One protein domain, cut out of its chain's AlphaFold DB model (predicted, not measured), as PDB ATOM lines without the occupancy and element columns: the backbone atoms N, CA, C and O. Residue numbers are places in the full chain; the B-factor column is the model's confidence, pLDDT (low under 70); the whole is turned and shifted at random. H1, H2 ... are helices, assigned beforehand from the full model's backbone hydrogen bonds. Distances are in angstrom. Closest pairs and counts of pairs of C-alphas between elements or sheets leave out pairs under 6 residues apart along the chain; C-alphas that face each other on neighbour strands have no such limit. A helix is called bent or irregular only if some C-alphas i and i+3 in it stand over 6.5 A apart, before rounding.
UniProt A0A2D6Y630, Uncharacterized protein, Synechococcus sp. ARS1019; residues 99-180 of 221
ATOM      1  N   LEU A  99      31.065 109.180  13.924       97.06
ATOM      2  CA  LEU A  99      30.374 110.459  13.746       97.06
ATOM      3  C   LEU A  99      31.263 111.661  14.082       97.06
ATOM      4  O   LEU A  99      31.324 112.601  13.291       97.06
ATOM      5  N   ASP A 100      31.969 111.618  15.213       96.69
ATOM      6  CA  ASP A 100      32.849 112.711  15.642       96.69
ATOM      7  C   ASP A 100      34.006 112.914  14.655       96.69
ATOM      8  O   ASP A 100      34.313 114.046  14.279       96.69
ATOM      9  N   ASP A 101      34.601 111.822  14.166       98.06
ATOM     10  CA  ASP A 101      35.656 111.877  13.155       98.06
ATOM     11  C   ASP A 101      35.124 112.338  11.795       98.06
ATOM     12  O   ASP A 101      35.758 113.164  11.149       98.06
ATOM     13  N   ALA A 102      33.947 111.881  11.365       98.38
ATOM     14  CA  ALA A 102      33.304 112.331  10.132       98.38
ATOM     15  C   ALA A 102      32.946 113.826  10.195       98.38
ATOM     16  O   ALA A 102      33.122 114.554   9.215       98.38
ATOM     17  N   HIS A 103      32.494 114.312  11.354       98.38
ATOM     18  CA  HIS A 103      32.258 115.733  11.591       98.38
ATOM     19  C   HIS A 103      33.571 116.526  11.583       98.38
ATOM     20  O   HIS A 103      33.626 117.602  10.986       98.38
ATOM     21  N   ALA A 104      34.642 116.004  12.191       98.50
ATOM     22  CA  ALA A 104      35.968 116.616  12.129       98.50
ATOM     23  C   ALA A 104      36.486 116.697  10.684       98.50
ATOM     24  O   ALA A 104      36.939 117.759  10.273       98.50
ATOM     25  N   VAL A 105      36.327 115.634   9.885       98.62
ATOM     26  CA  VAL A 105      36.655 115.630   8.447       98.62
ATOM     27  C   VAL A 105      35.899 116.731   7.710       98.62
ATOM     28  O   VAL A 105      36.509 117.491   6.962       98.62
ATOM     29  N   ALA A 106      34.584 116.842   7.923       98.56
ATOM     30  CA  ALA A 106      33.780 117.882   7.285       98.56
ATOM     31  C   ALA A 106      34.270 119.286   7.673       98.56
ATOM     32  O   ALA A 106      34.443 120.140   6.805       98.56
ATOM     33  N   LEU A 107      34.539 119.516   8.959       98.69
ATOM     34  CA  LEU A 107      35.005 120.807   9.458       98.69
ATOM     35  C   LEU A 107      36.392 121.175   8.912       98.69
ATOM     36  O   LEU A 107      36.591 122.301   8.464       98.69
ATOM     37  N   GLU A 108      37.334 120.233   8.933       98.50
ATOM     38  CA  GLU A 108      38.720 120.428   8.490       98.50
ATOM     39  C   GLU A 108      38.815 120.627   6.972       98.50
ATOM     40  O   GLU A 108      39.566 121.486   6.511       98.50
ATOM     41  N   ALA A 109      38.055 119.855   6.189       98.44
ATOM     42  CA  ALA A 109      38.147 119.880   4.731       98.44
ATOM     43  C   ALA A 109      37.241 120.930   4.071       98.44
ATOM     44  O   ALA A 109      37.568 121.412   2.985       98.44
ATOM     45  N   LEU A 110      36.096 121.255   4.681       98.50
ATOM     46  CA  LEU A 110      35.039 122.058   4.051       98.50
ATOM     47  C   LEU A 110      34.726 123.361   4.807       98.50
ATOM     48  O   LEU A 110      34.123 124.262   4.229       98.50
ATOM     49  N   GLY A 111      35.138 123.480   6.072       98.56
ATOM     50  CA  GLY A 111      34.885 124.651   6.913       98.56
ATOM     51  C   GLY A 111      33.515 124.653   7.604       98.56
ATOM     52  O   GLY A 111      32.648 123.813   7.358       98.56
ATOM     53  N   SER A 112      33.313 125.618   8.507       98.50
ATOM     54  CA  SER A 112      32.121 125.686   9.365       98.50
ATOM     55  C   SER A 112      30.828 125.948   8.594       98.50
ATOM     56  O   SER A 112      29.822 125.319   8.891       98.50
ATOM     57  N   GLU A 113      30.850 126.803   7.568       98.56
ATOM     58  CA  GLU A 113      29.656 127.100   6.758       98.56
ATOM     59  C   GLU A 113      29.126 125.851   6.039       98.56
ATOM     60  O   GLU A 113      27.918 125.618   5.965       98.56
ATOM     61  N   ALA A 114      30.036 125.008   5.543       98.44
ATOM     62  CA  ALA A 114      29.689 123.730   4.939       98.44
ATOM     63  C   ALA A 114      29.071 122.779   5.971       98.44
ATOM     64  O   ALA A 114      28.039 122.167   5.699       98.44
ATOM     65  N   VAL A 115      29.651 122.688   7.170       98.75
ATOM     66  CA  VAL A 115      29.093 121.895   8.277       98.75
ATOM     67  C   VAL A 115      27.700 122.390   8.673       98.75
ATOM     68  O   VAL A 115      26.792 121.575   8.845       98.75
ATOM     69  N   ASP A 116      27.497 123.703   8.761       98.62
ATOM     70  CA  ASP A 116      26.191 124.294   9.060       98.62
ATOM     71  C   ASP A 116      25.167 123.928   7.982       98.62
ATOM     72  O   ASP A 116      24.032 123.569   8.296       98.62
ATOM     73  N   ARG A 117      25.574 123.911   6.706       98.44
ATOM     74  CA  ARG A 117      24.723 123.436   5.610       98.44
ATOM     75  C   ARG A 117      24.418 121.935   5.708       98.44
ATOM     76  O   ARG A 117      23.275 121.533   5.482       98.44
ATOM     77  N   LEU A 118      25.383 121.100   6.096       98.56
ATOM     78  CA  LEU A 118      25.179 119.657   6.320       98.56
ATOM     79  C   LEU A 118      24.222 119.371   7.500       98.56
ATOM     80  O   LEU A 118      23.572 118.324   7.520       98.56
ATOM     81  N   LYS A 119      24.072 120.310   8.445       98.56
ATOM     82  CA  LYS A 119      23.114 120.246   9.568       98.56
ATOM     83  C   LYS A 119      21.695 120.705   9.218       98.56
ATOM     84  O   LYS A 119      20.774 120.535  10.014       98.56
ATOM     85  N   GLN A 120      21.476 121.278   8.037       98.25
ATOM     86  CA  GLN A 120      20.146 121.734   7.629       98.25
ATOM     87  C   GLN A 120      19.290 120.582   7.094       98.25
ATOM     88  O   GLN A 120      19.773 119.684   6.408       98.25
ATOM     89  N   SER A 121      17.983 120.643   7.361       96.88
ATOM     90  CA  SER A 121      17.000 119.673   6.860       96.88
ATOM     91  C   SER A 121      16.673 119.923   5.386       96.88
ATOM     92  O   SER A 121      15.579 120.365   5.048       96.88
ATOM     93  N   VAL A 122      17.646 119.677   4.510       96.75
ATOM     94  CA  VAL A 122      17.522 119.835   3.047       96.75
ATOM     95  C   VAL A 122      17.919 118.574   2.281       96.75
ATOM     96  O   VAL A 122      17.605 118.449   1.100       96.75
ATOM     97  N   TRP A 123      18.585 117.625   2.942       97.88
ATOM     98  CA  TRP A 123      19.129 116.432   2.303       97.88
ATOM     99  C   TRP A 123      18.084 115.335   2.225       97.88
ATOM    100  O   TRP A 123      17.335 115.088   3.171       97.88
ATOM    101  N   ARG A 124      18.013 114.687   1.069       97.44
ATOM    102  CA  ARG A 124      17.018 113.664   0.763       97.44
ATOM    103  C   ARG A 124      17.698 112.501   0.073       97.44
ATOM    104  O   ARG A 124      18.737 112.678  -0.559       97.44
ATOM    105  N   TRP A 125      17.075 111.333   0.137       96.75
ATOM    106  CA  TRP A 125      17.565 110.145  -0.548       96.75
ATOM    107  C   TRP A 125      16.456 109.486  -1.348       96.75
ATOM    108  O   TRP A 125      15.319 109.391  -0.880       96.75
ATOM    109  N   SER A 126      16.781 109.031  -2.555       94.81
ATOM    110  CA  SER A 126      15.860 108.204  -3.323       94.81
ATOM    111  C   SER A 126      15.741 106.826  -2.672       94.81
ATOM    112  O   SER A 126      16.729 106.200  -2.273       94.81
ATOM    113  N   VAL A 127      14.503 106.359  -2.540       90.69
ATOM    114  CA  VAL A 127      14.205 105.007  -2.068       90.69
ATOM    115  C   VAL A 127      14.464 104.050  -3.233       90.69
ATOM    116  O   VAL A 127      13.938 104.293  -4.325       90.69
ATOM    117  N   PRO A 128      15.250 102.971  -3.059       85.88
ATOM    118  CA  PRO A 128      15.469 101.996  -4.123       85.88
ATOM    119  C   PRO A 128      14.146 101.470  -4.687       85.88
ATOM    120  O   PRO A 128      13.250 101.116  -3.927       85.88
ATOM    121  N   GLN A 129      14.034 101.382  -6.016       84.06
ATOM    122  CA  GLN A 129      12.781 101.022  -6.697       84.06
ATOM    123  C   GLN A 129      12.189  99.692  -6.207       84.06
ATOM    124  O   GLN A 129      10.977  99.561  -6.091       84.06
ATOM    125  N   VAL A 130      13.047  98.729  -5.858       80.31
ATOM    126  CA  VAL A 130      12.651  97.414  -5.326       80.31
ATOM    127  C   VAL A 130      11.929  97.483  -3.972       80.31
ATOM    128  O   VAL A 130      11.272  96.521  -3.592       80.31
ATOM    129  N   PHE A 131      12.054  98.599  -3.249       80.19
ATOM    130  CA  PHE A 131      11.411  98.839  -1.952       80.19
ATOM    131  C   PHE A 131      10.279  99.867  -2.036       80.19
ATOM    132  O   PHE A 131       9.657 100.177  -1.022       80.19
ATOM    133  N   GLN A 132      10.002 100.411  -3.223       80.94
ATOM    134  CA  GLN A 132       8.886 101.328  -3.414       80.94
ATOM    135  C   GLN A 132       7.563 100.550  -3.439       80.94
ATOM    136  O   GLN A 132       7.460  99.460  -3.998       80.94
ATOM    137  N   SER A 133       6.536 101.141  -2.840       76.12
ATOM    138  CA  SER A 133       5.147 100.675  -2.853       76.12
ATOM    139  C   SER A 133       4.233 101.886  -3.031       76.12
ATOM    140  O   SER A 133       4.690 103.019  -2.899       76.12
ATOM    141  N   GLU A 134       2.932 101.682  -3.257       70.06
ATOM    142  CA  GLU A 134       1.966 102.797  -3.309       70.06
ATOM    143  C   GLU A 134       1.987 103.668  -2.039       70.06
ATOM    144  O   GLU A 134       1.679 104.857  -2.082       70.06
ATOM    145  N   THR A 135       2.385 103.083  -0.907       76.19
ATOM    146  CA  THR A 135       2.454 103.735   0.404       76.19
ATOM    147  C   THR A 135       3.849 104.248   0.773       76.19
ATOM    148  O   THR A 135       3.979 104.963   1.768       76.19
ATOM    149  N   THR A 136       4.887 103.917  -0.002       76.12
ATOM    150  CA  THR A 136       6.274 104.318   0.271       76.12
ATOM    151  C   THR A 136       6.702 105.393  -0.725       76.12
ATOM    152  O   THR A 136       6.752 105.119  -1.926       76.12
ATOM    153  N   PRO A 137       7.034 106.617  -0.276       83.81
ATOM    154  CA  PRO A 137       7.424 107.682  -1.189       83.81
ATOM    155  C   PRO A 137       8.725 107.328  -1.924       83.81
ATOM    156  O   PRO A 137       9.635 106.742  -1.347       83.81
ATOM    157  N   ALA A 138       8.852 107.747  -3.186       91.06
ATOM    158  CA  ALA A 138      10.058 107.506  -3.990       91.06
ATOM    159  C   ALA A 138      11.310 108.233  -3.458       91.06
ATOM    160  O   ALA A 138      12.437 107.890  -3.817       91.06
ATOM    161  N   VAL A 139      11.118 109.252  -2.619       93.81
ATOM    162  CA  VAL A 139      12.178 110.062  -2.017       93.81
ATOM    163  C   VAL A 139      11.839 110.289  -0.551       93.81
ATOM    164  O   VAL A 139      10.695 110.609  -0.221       93.81
ATOM    165  N   SER A 140      12.835 110.175   0.322       94.19
ATOM    166  CA  SER A 140      12.674 110.448   1.747       94.19
ATOM    167  C   SER A 140      12.205 111.891   2.011       94.19
ATOM    168  O   SER A 140      12.437 112.803   1.197       94.19
ATOM    169  N   PRO A 141      11.592 112.150   3.178       92.56
ATOM    170  CA  PRO A 141      11.518 113.499   3.721       92.56
ATOM    171  C   PRO A 141      12.924 114.113   3.851       92.56
ATOM    172  O   PRO A 141      13.903 113.367   3.979       92.56
ATOM    173  N   PRO A 142      13.042 115.451   3.813       95.00
ATOM    174  CA  PRO A 142      14.308 116.119   4.067       95.00
ATOM    175  C   PRO A 142      14.792 115.865   5.497       95.00
ATOM    176  O   PRO A 142      14.006 115.847   6.444       95.00
ATOM    177  N   SER A 143      16.098 115.669   5.650       95.81
ATOM    178  CA  SER A 143      16.764 115.436   6.928       95.81
ATOM    179  C   SER A 143      18.162 116.063   6.917       95.81
ATOM    180  O   SER A 143      18.748 116.207   5.844       95.81
ATOM    181  N   PRO A 144      18.719 116.449   8.074       97.56
ATOM    182  CA  PRO A 144      20.135 116.772   8.184       97.56
ATOM    183  C   PRO A 144      21.017 115.548   7.935       97.56
ATOM    184  O   PRO A 144      20.623 114.422   8.249       97.56
ATOM    185  N   ILE A 145      22.238 115.778   7.451       98.06
ATOM    186  CA  ILE A 145      23.290 114.755   7.439       98.06
ATOM    187  C   ILE A 145      23.834 114.579   8.853       98.06
ATOM    188  O   ILE A 145      23.835 113.464   9.362       98.06
ATOM    189  N   PHE A 146      24.223 115.673   9.512       98.25
ATOM    190  CA  PHE A 146      24.556 115.683  10.939       98.25
ATOM    191  C   PHE A 146      23.350 116.182  11.730       98.25
ATOM    192  O   PHE A 146      22.927 117.326  11.557       98.25
ATOM    193  N   ARG A 147      22.775 115.330  12.575       96.12
ATOM    194  CA  ARG A 147      21.523 115.617  13.283       96.12
ATOM    195  C   ARG A 147      21.798 116.112  14.702       96.12
ATOM    196  O   ARG A 147      22.778 115.728  15.332       96.12
ATOM    197  N   GLU A 148      20.907 116.958  15.213       94.38
ATOM    198  CA  GLU A 148      21.007 117.517  16.573       94.38
ATOM    199  C   GLU A 148      20.919 116.446  17.669       94.38
ATOM    200  O   GLU A 148      21.454 116.635  18.758       94.38
ATOM    201  N   ASP A 149      20.292 115.304  17.372       93.75
ATOM    202  CA  ASP A 149      20.204 114.150  18.272       93.75
ATOM    203  C   ASP A 149      21.509 113.336  18.360       93.75
ATOM    204  O   ASP A 149      21.535 112.293  19.009       93.75
ATOM    205  N   GLY A 150      22.589 113.808  17.729       93.88
ATOM    206  CA  GLY A 150      23.890 113.150  17.750       93.88
ATOM    207  C   GLY A 150      23.986 111.956  16.805       93.88
ATOM    208  O   GLY A 150      24.827 111.097  17.032       93.88
ATOM    209  N   THR A 151      23.149 111.892  15.762       96.31
ATOM    210  CA  THR A 151      23.198 110.841  14.730       96.31
ATOM    211  C   THR A 151      23.641 111.376  13.364       96.31
ATOM    212  O   THR A 151      23.540 112.573  13.082       96.31
ATOM    213  N   ILE A 152      24.128 110.486  12.496       97.50
ATOM    214  CA  ILE A 152      24.527 110.794  11.118       97.50
ATOM    215  C   ILE A 152      23.668 110.027  10.110       97.50
ATOM    216  O   ILE A 152      23.261 108.892  10.349       97.50
ATOM    217  N   ARG A 153      23.384 110.656   8.966       96.69
ATOM    218  CA  ARG A 153      22.786 110.019   7.788       96.69
ATOM    219  C   ARG A 153      23.565 110.407   6.562       96.69
ATOM    220  O   ARG A 153      23.612 111.577   6.191       96.69
ATOM    221  N   TRP A 154      24.152 109.423   5.909       97.56
ATOM    222  CA  TRP A 154      24.984 109.699   4.756       97.56
ATOM    223  C   TRP A 154      24.918 108.561   3.764       97.56
ATOM    224  O   TRP A 154      24.997 107.398   4.147       97.56
ATOM    225  N   ARG A 155      24.754 108.914   2.491       96.06
ATOM    226  CA  ARG A 155      24.873 107.994   1.365       96.06
ATOM    227  C   ARG A 155      24.847 108.795   0.069       96.06
ATOM    228  O   ARG A 155      23.825 109.409  -0.244       96.06
ATOM    229  N   ILE A 156      25.960 108.827  -0.657       95.50
ATOM    230  CA  ILE A 156      26.109 109.688  -1.838       95.50
ATOM    231  C   ILE A 156      25.405 109.133  -3.088       95.50
ATOM    232  O   ILE A 156      24.883 109.915  -3.880       95.50
ATOM    233  N   ASP A 157      25.342 107.808  -3.280       91.56
ATOM    234  CA  ASP A 157      24.870 107.191  -4.537       91.56
ATOM    235  C   ASP A 157      23.380 107.420  -4.816       91.56
ATOM    236  O   ASP A 157      22.963 107.427  -5.973       91.56
ATOM    237  N   ASN A 158      22.583 107.644  -3.772       93.25
ATOM    238  CA  ASN A 158      21.156 107.936  -3.882       93.25
ATOM    239  C   ASN A 158      20.763 109.276  -3.251       93.25
ATOM    240  O   ASN A 158      19.580 109.488  -2.983       93.25
ATOM    241  N   ILE A 159      21.717 110.188  -3.024       96.19
ATOM    242  CA  ILE A 159      21.388 111.532  -2.544       96.19
ATOM    243  C   ILE A 159      20.614 112.308  -3.618       96.19
ATOM    244  O   ILE A 159      20.939 112.275  -4.806       96.19
ATOM    245  N   VAL A 160      19.591 113.041  -3.194       96.69
ATOM    246  CA  VAL A 160      18.776 113.909  -4.044       96.69
ATOM    247  C   VAL A 160      18.971 115.342  -3.570       96.69
ATOM    248  O   VAL A 160      18.606 115.686  -2.448       96.69
ATOM    249  N   CYS A 161      19.559 116.173  -4.428       95.69
ATOM    250  CA  CYS A 161      19.820 117.588  -4.165       95.69
ATOM    251  C   CYS A 161      18.990 118.459  -5.113       95.69
ATOM    252  O   CYS A 161      18.940 118.193  -6.314       95.69
ATOM    253  N   GLU A 162      18.381 119.524  -4.592       92.44
ATOM    254  CA  GLU A 162      17.557 120.445  -5.391       92.44
ATOM    255  C   GLU A 162      18.397 121.428  -6.218       92.44
ATOM    256  O   GLU A 162      17.933 121.969  -7.221       92.44
ATOM    257  N   ASN A 163      19.650 121.662  -5.820       96.25
ATOM    258  CA  ASN A 163      20.551 122.591  -6.488       96.25
ATOM    259  C   ASN A 163      21.973 122.021  -6.634       96.25
ATOM    260  O   ASN A 163      22.376 121.056  -5.981       96.25
ATOM    261  N   LYS A 164      22.750 122.645  -7.526       97.19
ATOM    262  CA  LYS A 164      24.125 122.226  -7.841       97.19
ATOM    263  C   LYS A 164      25.111 122.479  -6.700       97.19
ATOM    264  O   LYS A 164      26.119 121.777  -6.637       97.19
ATOM    265  N   ALA A 165      24.856 123.470  -5.845       98.12
ATOM    266  CA  ALA A 165      25.742 123.793  -4.732       98.12
ATOM    267  C   ALA A 165      25.717 122.669  -3.689       98.12
ATOM    268  O   ALA A 165      26.775 122.156  -3.338       98.12
ATOM    269  N   ASP A 166      24.529 122.191  -3.315       98.25
ATOM    270  CA  ASP A 166      24.354 121.059  -2.401       98.25
ATOM    271  C   ASP A 166      24.961 119.774  -2.964       98.25
ATOM    272  O   ASP A 166      25.689 119.077  -2.264       98.25
ATOM    273  N   LEU A 167      24.750 119.490  -4.253       97.88
ATOM    274  CA  LEU A 167      25.374 118.327  -4.887       97.88
ATOM    275  C   LEU A 167      26.909 118.426  -4.886       97.88
ATOM    276  O   LEU A 167      27.596 117.419  -4.719       97.88
ATOM    277  N   SER A 168      27.456 119.624  -5.093       98.44
ATOM    278  CA  SER A 168      28.907 119.848  -5.067       98.44
ATOM    279  C   SER A 168      29.465 119.693  -3.655       98.44
ATOM    280  O   SER A 168      30.495 119.046  -3.485       98.44
ATOM    281  N   LEU A 169      28.754 120.209  -2.649       98.69
ATOM    282  CA  LEU A 169      29.085 120.037  -1.237       98.69
ATOM    283  C   LEU A 169      29.053 118.558  -0.830       98.69
ATOM    284  O   LEU A 169      30.011 118.070  -0.238       98.69
ATOM    285  N   ALA A 170      28.008 117.821  -1.210       98.38
ATOM    286  CA  ALA A 170      27.902 116.389  -0.946       98.38
ATOM    287  C   ALA A 170      29.080 115.610  -1.560       98.38
ATOM    288  O   ALA A 170      29.714 114.795  -0.895       98.38
ATOM    289  N   LYS A 171      29.443 115.904  -2.814       98.31
ATOM    290  CA  LYS A 171      30.609 115.282  -3.463       98.31
ATOM    291  C   LYS A 171      31.930 115.644  -2.785       98.31
ATOM    292  O   LYS A 171      32.812 114.795  -2.703       98.31
ATOM    293  N   ALA A 172      32.080 116.887  -2.330       98.62
ATOM    294  CA  ALA A 172      33.268 117.315  -1.600       98.62
ATOM    295  C   ALA A 172      33.380 116.595  -0.248       98.62
ATOM    296  O   ALA A 172      34.476 116.183   0.126       98.62
ATOM    297  N   PHE A 173      32.256 116.382   0.442       98.69
ATOM    298  CA  PHE A 173      32.224 115.613   1.682       98.69
ATOM    299  C   PHE A 173      32.580 114.139   1.464       98.69
ATOM    300  O   PHE A 173      33.438 113.635   2.183       98.69
ATOM    301  N   GLU A 174      32.035 113.480   0.430       98.06
ATOM    302  CA  GLU A 174      32.430 112.101   0.087       98.06
ATOM    303  C   GLU A 174      33.944 111.995  -0.137       98.06
ATOM    304  O   GLU A 174      34.613 111.174   0.482       98.06
ATOM    305  N   GLN A 175      34.512 112.882  -0.961       98.12
ATOM    306  CA  GLN A 175      35.949 112.876  -1.250       98.12
ATOM    307  C   GLN A 175      36.803 113.140  -0.006       98.12
ATOM    308  O   GLN A 175      37.918 112.625   0.100       98.12
ATOM    309  N   ALA A 176      36.316 113.970   0.918       98.44
ATOM    310  CA  ALA A 176      36.996 114.226   2.180       98.44
ATOM    311  C   ALA A 176      36.992 112.976   3.076       98.44
ATOM    312  O   ALA A 176      38.029 112.649   3.652       98.44
ATOM    313  N   LEU A 177      35.869 112.250   3.146       98.31
ATOM    314  CA  LEU A 177      35.771 110.978   3.868       98.31
ATOM    315  C   LEU A 177      36.700 109.916   3.265       98.31
ATOM    316  O   LEU A 177      37.481 109.315   3.996       98.31
ATOM    317  N   GLU A 178      36.682 109.737   1.941       96.12
ATOM    318  CA  GLU A 178      37.516 108.754   1.226       96.12
ATOM    319  C   GLU A 178      39.025 108.969   1.429       96.12
ATOM    320  O   GLU A 178      39.797 108.013   1.437       96.12
ATOM    321  N   ARG A 179      39.461 110.225   1.584       96.19
ATOM    322  CA  ARG A 179      40.877 110.585   1.791       96.19
ATOM    323  C   ARG A 179      41.278 110.648   3.260       96.19
ATOM    324  O   ARG A 179      42.452 110.877   3.554       96.19
ATOM    325  N   SER A 180      40.322 110.515   4.174       96.44
ATOM    326  CA  SER A 180      40.573 110.725   5.591       96.44
ATOM    327  C   SER A 180      41.405 109.584   6.180       96.44
ATOM    328  O   SER A 180      40.996 108.426   6.102       96.44
TER     329      SER A 180
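AT A GLANCE: This is residues 99 to 180 of the 221 residues of an uncharacterized protein of Synechococcus sp. ARS1019 (UniProt A0A2D6Y630). Begin with H3, the longest helix: together with H1 and H2 it makes a small cluster of steeply crossed helices at one end of the model, and a long winding stretch with no named element, residues 119 to 163, fills out the rest. That stretch runs out from H2 into a loop whose tip, residues 130 to 135, sticks out, and then folds back to reach H3. You have 82 printed residues with three named helices, H1, H2 and H3 in chain order, and no named strand; the class is all helix, though only 34 of the 82 residues are in named elements. The whole is compact by its radius of gyration of the C-alphas, 13.2 A, yet elongated in outline, with spans of 42 by 26 by 21 A.

IN THESE COORDINATES: Find C-alpha 164 at (24.125, 122.226, -7.841); from there H3, residues 164 to 178, runs 21.0 A to C-alpha 178 at (37.516, 108.754, 1.226). Go back to the first printed residue, with C-alpha 99 at (30.374, 110.459, 13.746), where H1, residues 99 to 110, begins its 15.8 A. H2 follows in residues 112 to 118 and is 9.7 A long. No helix is bent or irregular.

HOW THE PARTS SIT: Look first at H3, which touches H1 with residues 172 to 177 alone; the closest C-alphas, those of Phe 173 and Ala 106, are 6.2 A apart. These two helices stand at a steep tilt of 61 degrees and run opposite ways. From H1, residues 103 to 107 alone touch H2, closest at the C-alphas of Leu 107 and Val 115, 6.1 A apart. H1 and H2 run opposite ways at a steep tilt of 57 degrees. H2 and H3 are close but not clearly touching: their closest C-alphas, those of Ala 114 and Leu 169, are 7.2 A apart, and their lines are about perpendicular at 77 degrees. In H1, H2 and H3 every backbone O i to N i+4 pair is within hydrogen-bond range. Within the long stretch between H2 and H3, look for a short antiparallel pairing of residues 124 to 125 with residues 159 to 160.

THE WHOLE: The two C-alphas farthest apart, those of Glu 108 and Glu 134, are 42.4 A from each other, and Glu 134 lies in the stretch that stands free, residues 130 to 135. The link from H1 to H2 is tight, with 1 residue; the link from H2 to H3 is long, with 45 residues, whose C-alphas lie 4 to 26 A from the mean of all C-alphas. The printed part has no cut. Its mean pLDDT is 94.7, and no printed residue is under 70.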